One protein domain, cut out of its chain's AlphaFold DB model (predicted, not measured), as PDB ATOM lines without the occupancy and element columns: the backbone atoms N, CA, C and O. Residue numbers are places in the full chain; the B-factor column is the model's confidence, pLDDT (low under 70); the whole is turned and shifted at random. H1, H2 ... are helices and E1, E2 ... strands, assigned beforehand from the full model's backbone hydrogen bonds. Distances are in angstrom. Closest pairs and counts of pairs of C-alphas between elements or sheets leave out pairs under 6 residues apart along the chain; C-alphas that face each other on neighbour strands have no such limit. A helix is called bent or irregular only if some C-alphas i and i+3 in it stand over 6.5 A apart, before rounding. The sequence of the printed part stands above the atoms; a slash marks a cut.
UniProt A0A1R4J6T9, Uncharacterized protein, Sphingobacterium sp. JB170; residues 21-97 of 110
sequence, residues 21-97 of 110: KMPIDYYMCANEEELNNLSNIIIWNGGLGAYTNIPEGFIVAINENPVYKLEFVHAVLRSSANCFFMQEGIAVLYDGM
ATOM      1  N   LYS A  21       3.743  -3.218  55.194       71.44
ATOM      2  CA  LYS A  21       3.669  -3.251  56.663       71.44
ATOM      3  C   LYS A  21       3.797  -1.855  57.276       71.44
ATOM      4  O   LYS A  21       3.368  -1.653  58.404       71.44
ATOM      5  N   MET A  22       4.383  -0.917  56.536       74.94
ATOM      6  CA  MET A  22       4.519   0.492  56.889       74.94
ATOM      7  C   MET A  22       4.672   1.328  55.605       74.94
ATOM      8  O   MET A  22       4.948   0.740  54.551       74.94
ATOM      9  N   PRO A  23       4.488   2.657  55.669       83.56
ATOM     10  CA  PRO A  23       4.745   3.550  54.545       83.56
ATOM     11  C   PRO A  23       6.170   3.406  53.991       83.56
ATOM     12  O   PRO A  23       7.072   2.922  54.679       83.56
ATOM     13  N   ILE A  24       6.340   3.788  52.727       86.31
ATOM     14  CA  ILE A  24       7.651   3.958  52.100       86.31
ATOM     15  C   ILE A  24       7.802   5.450  51.853       86.31
ATOM     16  O   ILE A  24       7.047   6.010  51.056       86.31
ATOM     17  N   ASP A  25       8.746   6.072  52.550       89.56
ATOM     18  CA  ASP A  25       9.038   7.489  52.374       89.56
ATOM     19  C   ASP A  25       9.989   7.691  51.198       89.56
ATOM     20  O   ASP A  25      10.846   6.850  50.907       89.56
ATOM     21  N   TYR A  26       9.816   8.811  50.506       88.12
ATOM     22  CA  TYR A  26      10.574   9.128  49.310       88.12
ATOM     23  C   TYR A  26      11.157  10.533  49.423       88.12
ATOM     24  O   TYR A  26      10.419  11.519  49.461       88.12
ATOM     25  N   TYR A  27      12.484  10.608  49.455       89.44
ATOM     26  CA  TYR A  27      13.244  11.847  49.545       89.44
ATOM     27  C   TYR A  27      13.946  12.127  48.216       89.44
ATOM     28  O   TYR A  27      14.455  11.219  47.557       89.44
ATOM     29  N   MET A  28      13.968  13.397  47.817       87.69
ATOM     30  CA  MET A  28      14.624  13.835  46.590       87.69
ATOM     31  C   MET A  28      15.773  14.777  46.910       87.69
ATOM     32  O   MET A  28      15.554  15.839  47.487       87.69
ATOM     33  N   CYS A  29      16.970  14.394  46.483       87.31
ATOM     34  CA  CYS A  29      18.123  15.273  46.431       87.31
ATOM     35  C   CYS A  29      18.058  16.148  45.179       87.31
ATOM     36  O   CYS A  29      17.545  15.741  44.126       87.31
ATOM     37  N   ALA A  30      18.622  17.345  45.281       86.00
ATOM     38  CA  ALA A  30      18.754  18.271  44.167       86.00
ATOM     39  C   ALA A  30      19.810  17.802  43.156       86.00
ATOM     40  O   ALA A  30      19.664  18.054  41.960       86.00
ATOM     41  N   ASN A  31      20.871  17.136  43.620       84.88
ATOM     42  CA  ASN A  31      21.978  16.687  42.780       84.88
ATOM     43  C   ASN A  31      22.645  15.402  43.316       84.88
ATOM     44  O   ASN A  31      22.331  14.904  44.398       84.88
ATOM     45  N   GLU A  32      23.566  14.862  42.518       83.75
ATOM     46  CA  GLU A  32      24.327  13.646  42.824       83.75
ATOM     47  C   GLU A  32      25.275  13.827  44.021       83.75
ATOM     48  O   GLU A  32      25.464  12.899  44.801       83.75
ATOM     49  N   GLU A  33      25.833  15.024  44.216       84.25
ATOM     50  CA  GLU A  33      26.734  15.329  45.334       84.25
ATOM     51  C   GLU A  33      26.018  15.211  46.688       84.25
ATOM     52  O   GLU A  33      26.506  14.549  47.603       84.25
ATOM     53  N   GLU A  34      24.823  15.791  46.798       86.00
ATOM     54  CA  GLU A  34      23.966  15.684  47.978       86.00
ATOM     55  C   GLU A  34      23.586  14.226  48.259       86.00
ATOM     56  O   GLU A  34      23.680  13.763  49.396       86.00
ATOM     57  N   LEU A  35      23.215  13.476  47.219       86.44
ATOM     58  CA  LEU A  35      22.893  12.057  47.342       86.44
ATOM     59  C   LEU A  35      24.093  11.231  47.827       86.44
ATOM     60  O   LEU A  35      23.948  10.412  48.736       86.44
ATOM     61  N   ASN A  36      25.278  11.458  47.260       83.19
ATOM     62  CA  ASN A  36      26.500  10.754  47.641       83.19
ATOM     63  C   ASN A  36      26.853  11.024  49.111       83.19
ATOM     64  O   ASN A  36      27.131  10.077  49.850       83.19
ATOM     65  N   ASN A  37      26.745  12.282  49.554       83.44
ATOM     66  CA  ASN A  37      26.972  12.674  50.948       83.44
ATOM     67  C   ASN A  37      26.001  11.983  51.922       83.44
ATOM     68  O   ASN A  37      26.410  11.585  53.012       83.44
ATOM     69  N   LEU A  38      24.734  11.808  51.533       82.44
ATOM     70  CA  LEU A  38      23.718  11.140  52.357       82.44
ATOM     71  C   LEU A  38      23.844   9.614  52.361       82.44
ATOM     72  O   LEU A  38      23.524   8.974  53.362       82.44
ATOM     73  N   SER A  39      24.314   9.028  51.258       76.56
ATOM     74  CA  SER A  39      24.398   7.572  51.103       76.56
ATOM     75  C   SER A  39      25.372   6.914  52.084       76.56
ATOM     76  O   SER A  39      25.202   5.743  52.415       76.56
ATOM     77  N   ASN A  40      26.378   7.654  52.568       69.88
ATOM     78  CA  ASN A  40      27.455   7.156  53.432       69.88
ATOM     79  C   ASN A  40      28.148   5.881  52.884       69.88
ATOM     80  O   ASN A  40      28.676   5.065  53.642       69.88
ATOM     81  N   ILE A  41      28.126   5.693  51.559       67.06
ATOM     82  CA  ILE A  41      28.755   4.581  50.837       67.06
ATOM     83  C   ILE A  41      30.045   5.091  50.189       67.06
ATOM     84  O   ILE A  41      30.090   6.183  49.628       67.06
ATOM     85  N   ILE A  42      31.104   4.280  50.226       60.84
ATOM     86  CA  ILE A  42      32.324   4.554  49.460       60.84
ATOM     87  C   ILE A  42      32.051   4.201  47.996       60.84
ATOM     88  O   ILE A  42      31.908   3.025  47.651       60.84
ATOM     89  N   ILE A  43      31.986   5.215  47.136       64.25
ATOM     90  CA  ILE A  43      31.761   5.044  45.699       64.25
ATOM     91  C   ILE A  43      33.116   4.971  44.993       64.25
ATOM     92  O   ILE A  43      33.907   5.908  45.039       64.25
ATOM     93  N   TRP A  44      33.395   3.831  44.358       49.47
ATOM     94  CA  TRP A  44      34.706   3.543  43.768       49.47
ATOM     95  C   TRP A  44      34.836   3.978  42.299       49.47
ATOM     96  O   TRP A  44      35.961   4.097  41.830       49.47
ATOM     97  N   ASN A  45      33.723   4.201  41.581       48.94
ATOM     98  CA  ASN A  45      33.655   4.785  40.229       48.94
ATOM     99  C   ASN A  45      32.195   5.123  39.853       48.94
ATOM    100  O   ASN A  45      31.311   4.290  40.052       48.94
ATOM    101  N   GLY A  46      31.963   6.296  39.253       58.66
ATOM    102  CA  GLY A  46      30.616   6.839  39.000       58.66
ATOM    103  C   GLY A  46      30.021   7.507  40.245       58.66
ATOM    104  O   GLY A  46      30.731   7.685  41.231       58.66
ATOM    105  N   GLY A  47      28.737   7.861  40.215       63.59
ATOM    106  CA  GLY A  47      28.006   8.236  41.424       63.59
ATOM    107  C   GLY A  47      26.601   7.665  41.466       63.59
ATOM    108  O   GLY A  47      26.154   6.974  40.543       63.59
ATOM    109  N   LEU A  48      25.961   7.837  42.620       73.75
ATOM    110  CA  LEU A  48      24.725   7.145  42.932       73.75
ATOM    111  C   LEU A  48      23.549   7.788  42.189       73.75
ATOM    112  O   LEU A  48      23.429   9.004  42.136       73.75
ATOM    113  N   GLY A  49      22.657   6.973  41.624       76.75
ATOM    114  CA  GLY A  49      21.417   7.459  41.008       76.75
ATOM    115  C   GLY A  49      20.230   7.507  41.973       76.75
ATOM    116  O   GLY A  49      19.333   8.332  41.814       76.75
ATOM    117  N   ALA A  50      20.229   6.610  42.959       85.69
ATOM    118  CA  ALA A  50      19.318   6.538  44.096       85.69
ATOM    119  C   ALA A  50      19.810   5.433  45.056       85.69
ATOM    120  O   ALA A  50      20.655   4.626  44.666       85.69
ATOM    121  N   TYR A  51      19.291   5.388  46.285       86.62
ATOM    122  CA  TYR A  51      19.429   4.241  47.190       86.62
ATOM    123  C   TYR A  51      18.179   4.009  48.034       86.62
ATOM    124  O   TYR A  51      17.389   4.922  48.288       86.62
ATOM    125  N   THR A  52      18.068   2.788  48.549       88.12
ATOM    126  CA  THR A  52      17.048   2.383  49.515       88.12
ATOM    127  C   THR A  52      17.675   2.031  50.855       88.12
ATOM    128  O   THR A  52      18.509   1.130  50.953       88.12
ATOM    129  N   ASN A  53      17.206   2.664  51.929       88.00
ATOM    130  CA  ASN A  53      17.452   2.179  53.281       88.00
ATOM    131  C   ASN A  53      16.412   1.092  53.601       88.00
ATOM    132  O   ASN A  53      15.271   1.383  53.945       88.00
ATOM    133  N   ILE A  54      16.800  -0.178  53.454       82.75
ATOM    134  CA  ILE A  54      15.919  -1.330  53.705       82.75
ATOM    135  C   ILE A  54      15.410  -1.393  55.162       82.75
ATOM    136  O   ILE A  54      14.209  -1.629  55.339       82.75
ATOM    137  N   PRO A  55      16.262  -1.214  56.199       82.38
ATOM    138  CA  PRO A  55      15.815  -1.216  57.593       82.38
ATOM    139  C   PRO A  55      14.724  -0.185  57.905       82.38
ATOM    140  O   PRO A  55      13.716  -0.535  58.520       82.38
ATOM    141  N   GLU A  56      14.913   1.059  57.467       82.94
ATOM    142  CA  GLU A  56      14.010   2.178  57.775       82.94
ATOM    143  C   GLU A  56      12.893   2.339  56.735       82.94
ATOM    144  O   GLU A  56      11.848   2.916  57.020       82.94
ATOM    145  N   GLY A  57      13.053   1.745  55.553       82.00
ATOM    146  CA  GLY A  57      12.024   1.678  54.523       82.00
ATOM    147  C   GLY A  57      11.841   2.968  53.729       82.00
ATOM    148  O   GLY A  57      10.729   3.210  53.265       82.00
ATOM    149  N   PHE A  58      12.896   3.766  53.554       88.19
ATOM    150  CA  PHE A  58      12.864   4.972  52.728       88.19
ATOM    151  C   PHE A  58      13.778   4.872  51.507       88.19
ATOM    152  O   PHE A  58      14.754   4.117  51.491       88.19
ATOM    153  N   ILE A  59      13.457   5.674  50.496       89.50
ATOM    154  CA  ILE A  59      14.211   5.814  49.252       89.50
ATOM    155  C   ILE A  59      14.731   7.244  49.162       89.50
ATOM    156  O   ILE A  59      14.007   8.187  49.483       89.50
ATOM    157  N   VAL A  60      15.963   7.401  48.690       89.81
ATOM    158  CA  VAL A  60      16.548   8.701  48.352       89.81
ATOM    159  C   VAL A  60      17.016   8.657  46.908       89.81
ATOM    160  O   VAL A  60      17.721   7.731  46.517       89.81
ATOM    161  N   ALA A  61      16.615   9.632  46.101       88.44
ATOM    162  CA  ALA A  61      16.938   9.681  44.677       88.44
ATOM    163  C   ALA A  61      17.183  11.112  44.199       88.44
ATOM    164  O   ALA A  61      16.874  12.070  44.902       88.44
ATOM    165  N   ILE A  62      17.687  11.260  42.975       84.19
ATOM    166  CA  ILE A  62      17.785  12.556  42.289       84.19
ATOM    167  C   ILE A  62      16.573  12.745  41.372       84.19
ATOM    168  O   ILE A  62      16.154  11.808  40.691       84.19
ATOM    169  N   ASN A  63      16.035  13.967  41.312       72.19
ATOM    170  CA  ASN A  63      14.801  14.289  40.573       72.19
ATOM    171  C   ASN A  63      14.844  13.899  39.076       72.19
ATOM    172  O   ASN A  63      13.831  13.541  38.481       72.19
ATOM    173  N   GLU A  64      16.027  13.931  38.464       68.12
ATOM    174  CA  GLU A  64      16.213  13.671  37.031       68.12
ATOM    175  C   GLU A  64      16.472  12.190  36.694       68.12
ATOM    176  O   GLU A  64      16.590  11.836  35.518       68.12
ATOM    177  N   ASN A  65      16.551  11.301  37.694       68.44
ATOM    178  CA  ASN A  65      17.028   9.935  37.494       68.44
ATOM    179  C   ASN A  65      15.910   8.876  37.625       68.44
ATOM    180  O   ASN A  65      15.364   8.698  38.712       68.44
ATOM    181  N   PRO A  66      15.583   8.095  36.569       67.69
ATOM    182  CA  PRO A  66      14.549   7.057  36.629       67.69
ATOM    183  C   PRO A  66      14.908   5.829  37.489       67.69
ATOM    184  O   PRO A  66      14.057   4.950  37.640       67.69
ATOM    185  N   VAL A  67      16.120   5.762  38.058       73.62
ATOM    186  CA  VAL A  67      16.609   4.658  38.914       73.62
ATOM    187  C   VAL A  67      15.736   4.436  40.159       73.62
ATOM    188  O   VAL A  67      15.721   3.348  40.725       73.62
ATOM    189  N   TYR A  68      14.890   5.397  40.529       73.75
ATOM    190  CA  TYR A  68      13.951   5.253  41.643       73.75
ATOM    191  C   TYR A  68      12.991   4.062  41.564       73.75
ATOM    192  O   TYR A  68      12.446   3.646  42.587       73.75
ATOM    193  N   LYS A  69      12.722   3.539  40.365       78.62
ATOM    194  CA  LYS A  69      11.833   2.383  40.186       78.62
ATOM    195  C   LYS A  69      12.460   1.111  40.739       78.62
ATOM    196  O   LYS A  69      11.766   0.337  41.392       78.62
ATOM    197  N   LEU A  70      13.758   0.941  40.507       84.19
ATOM    198  CA  LEU A  70      14.554  -0.160  41.032       84.19
ATOM    199  C   LEU A  70      14.590  -0.093  42.567       84.19
ATOM    200  O   LEU A  70      14.221  -1.056  43.240       84.19
ATOM    201  N   GLU A  71      14.858   1.092  43.117       85.94
ATOM    202  CA  GLU A  71      14.827   1.351  44.564       85.94
ATOM    203  C   GLU A  71      13.453   1.109  45.203       85.94
ATOM    204  O   GLU A  71      13.332   0.538  46.287       85.94
ATOM    205  N   PHE A  72      12.373   1.443  44.497       85.06
ATOM    206  CA  PHE A  72      11.029   1.130  44.972       85.06
ATOM    207  C   PHE A  72      10.809  -0.373  45.166       85.06
ATOM    208  O   PHE A  72      10.169  -0.783  46.137       85.06
ATOM    209  N   VAL A  73      11.366  -1.211  44.289       85.69
ATOM    210  CA  VAL A  73      11.277  -2.668  44.447       85.69
ATOM    211  C   VAL A  73      12.053  -3.121  45.683       85.69
ATOM    212  O   VAL A  73      11.513  -3.908  46.464       85.69
ATOM    213  N   HIS A  74      13.246  -2.577  45.935       86.06
ATOM    214  CA  HIS A  74      13.989  -2.848  47.171       86.06
ATOM    215  C   HIS A  74      13.193  -2.456  48.423       86.06
ATOM    216  O   HIS A  74      13.125  -3.232  49.381       86.06
ATOM    217  N   ALA A  75      12.512  -1.309  48.406       86.06
ATOM    218  CA  ALA A  75      11.702  -0.839  49.532       86.06
ATOM    219  C   ALA A  75      10.444  -1.694  49.782       86.06
ATOM    220  O   ALA A  75       9.955  -1.771  50.916       86.06
ATOM    221  N   VAL A  76       9.922  -2.354  48.742       84.00
ATOM    222  CA  VAL A  76       8.824  -3.331  48.845       84.00
ATOM    223  C   VAL A  76       9.326  -4.677  49.368       84.00
ATOM    224  O   VAL A  76       8.685  -5.261  50.244       84.00
ATOM    225  N   LEU A  77      10.457  -5.168  48.852       82.62
ATOM    226  CA  LEU A  77      11.036  -6.455  49.251       82.62
ATOM    227  C   LEU A  77      11.557  -6.413  50.688       82.62
ATOM    228  O   LEU A  77      11.297  -7.321  51.479       82.62
ATOM    229  N   ARG A  78      12.266  -5.349  51.065       81.25
ATOM    230  CA  ARG A  78      12.915  -5.217  52.378       81.25
ATOM    231  C   ARG A  78      13.665  -6.499  52.743       81.25
ATOM    232  O   ARG A  78      14.273  -7.127  51.893       81.25
ATOM    233  N   SER A  79      13.563  -6.969  53.982       77.94
ATOM    234  CA  SER A  79      14.179  -8.220  54.431       77.94
ATOM    235  C   SER A  79      13.540  -9.502  53.866       77.94
ATOM    236  O   SER A  79      13.998 -10.586  54.219       77.94
ATOM    237  N   SER A  80      12.487  -9.435  53.034       77.38
ATOM    238  CA  SER A  80      11.891 -10.650  52.453       77.38
ATOM    239  C   SER A  80      12.787 -11.289  51.394       77.38
ATOM    240  O   SER A  80      12.736 -12.502  51.210       77.38
ATOM    241  N   ALA A  81      13.620 -10.497  50.714       78.12
ATOM    242  CA  ALA A  81      14.716 -11.016  49.906       78.12
ATOM    243  C   ALA A  81      15.975 -11.111  50.787       78.12
ATOM    244  O   ALA A  81      16.630 -10.120  51.098       78.12
ATOM    245  N   ASN A  82      16.290 -12.323  51.245       77.38
ATOM    246  CA  ASN A  82      17.312 -12.566  52.273       77.38
ATOM    247  C   ASN A  82      18.760 -12.614  51.750       77.38
ATOM    248  O   ASN A  82      19.682 -12.835  52.532       77.38
ATOM    249  N   CYS A  83      18.974 -12.439  50.449       80.00
ATOM    250  CA  CYS A  83      20.302 -12.431  49.858       80.00
ATOM    251  C   CYS A  83      20.391 -11.399  48.736       80.00
ATOM    252  O   CYS A  83      19.392 -11.075  48.089       80.00
ATOM    253  N   PHE A  84      21.611 -10.919  48.493       77.31
ATOM    254  CA  PHE A  84      21.917  -9.916  47.472       77.31
ATOM    255  C   PHE A  84      21.367 -10.300  46.095       77.31
ATOM    256  O   PHE A  84      20.682  -9.513  45.457       77.31
ATOM    257  N   PHE A  85      21.572 -11.551  45.671       78.94
ATOM    258  CA  PHE A  85      21.095 -12.017  44.368       78.94
ATOM    259  C   PHE A  85      19.572 -11.905  44.212       78.94
ATOM    260  O   PHE A  85      19.092 -11.543  43.144       78.94
ATOM    261  N   MET A  86      18.798 -12.190  45.265       80.31
ATOM    262  CA  MET A  86      17.343 -12.031  45.204       80.31
ATOM    263  C   MET A  86      16.911 -10.567  45.266       80.31
ATOM    264  O   MET A  86      15.943 -10.219  44.602       80.31
ATOM    265  N   GLN A  87      17.607  -9.726  46.036       81.44
ATOM    266  CA  GLN A  87      17.338  -8.286  46.085       81.44
ATOM    267  C   GLN A  87      17.496  -7.668  44.697       81.44
ATOM    268  O   GLN A  87      16.528  -7.174  44.126       81.44
ATOM    269  N   GLU A  88      18.692  -7.791  44.128       81.38
ATOM    270  CA  GLU A  88      19.026  -7.210  42.830       81.38
ATOM    271  C   GLU A  88      18.278  -7.901  41.690       81.38
ATOM    272  O   GLU A  88      17.737  -7.250  40.804       81.38
ATOM    273  N   GLY A  89      18.190  -9.235  41.710       81.62
ATOM    274  CA  GLY A  89      17.551 -10.000  40.641       81.62
ATOM    275  C   GLY A  89      16.059  -9.696  40.503       81.62
ATOM    276  O   GLY A  89      15.559  -9.555  39.386       81.62
ATOM    277  N   ILE A  90      15.344  -9.558  41.624       82.25
ATOM    278  CA  ILE A  90      13.929  -9.172  41.602       82.25
ATOM    279  C   ILE A  90      13.796  -7.689  41.235       82.25
ATOM    280  O   ILE A  90      12.935  -7.353  40.422       82.25
ATOM    281  N   ALA A  91      14.647  -6.813  41.773       81.31
ATOM    282  CA  ALA A  91      14.613  -5.389  41.449       81.31
ATOM    283  C   ALA A  91      14.828  -5.132  39.950       81.31
ATOM    284  O   ALA A  91      14.007  -4.462  39.333       81.31
ATOM    285  N   VAL A  92      15.821  -5.775  39.328       81.88
ATOM    286  CA  VAL A  92      16.072  -5.705  37.878       81.88
ATOM    287  C   VAL A  92      14.912  -6.284  37.065       81.88
ATOM    288  O   VAL A  92      14.513  -5.699  36.055       81.88
ATOM    289  N   LEU A  93      14.336  -7.415  37.493       80.25
ATOM    290  CA  LEU A  93      13.190  -8.018  36.810       80.25
ATOM    291  C   LEU A  93      12.005  -7.042  36.752       80.25
ATOM    292  O   LEU A  93      11.412  -6.862  35.687       80.25
ATOM    293  N   TYR A  94      11.672  -6.408  37.878       75.94
ATOM    294  CA  TYR A  94      10.531  -5.495  37.980       75.94
ATOM    295  C   TYR A  94      10.825  -4.081  37.456       75.94
ATOM    296  O   TYR A  94       9.913  -3.452  36.918       75.94
ATOM    297  N   ASP A  95      12.069  -3.604  37.516       69.81
ATOM    298  CA  ASP A  95      12.495  -2.373  36.836       69.81
ATOM    299  C   ASP A  95      12.365  -2.521  35.306       69.81
ATOM    300  O   ASP A  95      11.860  -1.640  34.601       69.81
ATOM    301  N   GLY A  96      12.672  -3.716  34.788       54.41
ATOM    302  CA  GLY A  96      12.471  -4.086  33.388       54.41
ATOM    303  C   GLY A  96      11.005  -4.245  32.951       54.41
ATOM    304  O   GLY A  96      10.721  -4.220  31.749       54.41
ATOM    305  N   MET A  97      10.045  -4.363  33.880       52.53
ATOM    306  CA  MET A  97       8.640  -4.674  33.561       52.53
ATOM    307  C   MET A  97       7.834  -3.515  32.940       52.53
ATOM    308  O   MET A  97       6.659  -3.701  32.623       52.53
TER     309      MET A  97
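AT A GLANCE: This is residues 21 to 97 of the 110 residues of an uncharacterized protein of Sphingobacterium sp. JB170 (UniProt A0A1R4J6T9). A small three-stranded sheet is packed between two helices, with H1 over one face and H2 over the other, and a further helix, H3, packs on H2 and folds back along it, off the sheet. The loop residues 40 to 46, between H1 and E2, stick out from this body. The printed part has 77 residues with three named helices and three named strands, in the order E1, H1, E2, E3, H2, H3; the class is mixed, helices and strands. The sheet runs E1, E3, E2 and is mixed, E1 parallel and E2 antiparallel to E3. The whole is compact, with a radius of gyration of the C-alphas of 12.2 A, and rounded, spanning 31 by 27 by 24 A.

HOW THE PARTS SIT: Look first at E1, residues 25 to 29, an edge strand parallel to the inner strand E3, residues 58 to 62, at 25 degrees; N 29 and O 61 are 2.8 A apart, within hydrogen-bond range. On the other side of E3 is E2, residues 50 to 53, antiparallel to it at 168 degrees; N 51 and O 60 are within hydrogen-bond range at 2.8 A, and E2 and E3 form a hairpin. H1, residues 32 to 39, is on the sheet at a height of 8.2 A, over E3 and along it at 9 degrees on the local plane; the closest C-alphas of H1 and E3 are those of Glu 32 and Ile 62, 6.7 A apart. H2, residues 68 to 80, is on the opposite face at a height of 7.4 A, over E2 and only just over E3, where 3 of its C-alphas fall. These three layers have helices on both faces of a sheet. H2 and E2 come closest at the C-alphas of Glu 71 and Thr 52, 5.5 A apart. H3, residues 84 to 97, is not on the sheet; it touches H2 at a steep tilt of 41 degrees, opposite ways, a helical hairpin whose closest C-alphas, of Leu 70 and Asp 95, are 5.2 A apart. H1 is apart from H2 and H3. In H1 and H3 every O i to N i+4 pair is within hydrogen-bond range; in H2 it is 7 of 9.

IN THESE COORDINATES: Find C-alpha 25 at (9.038, 7.489, 52.374); from there E1 runs 13.4 A to Cys 29. After it H1 and E2 each measure 10.3 A, and E3 13.8 A. H2 runs 19.3 A from Tyr 68 at (13.951, 5.253, 41.643) and is irregular, with C-alphas 76 and 79 9.2 A apart. H3 runs 19.9 A and ends at C-alpha 97, (8.640, -4.674, 33.561).

THE WHOLE: The two C-alphas farthest apart are those of Lys 21 and Asn 45, 35.1 A. The printed part has no cut. The link from H1 to E2 is short, with 10 residues; the other four links are tight. Mean pLDDT of the printed part is 78.7, and it is under 70 at residues 40 to 47, 64 to 66 and 95 to 97.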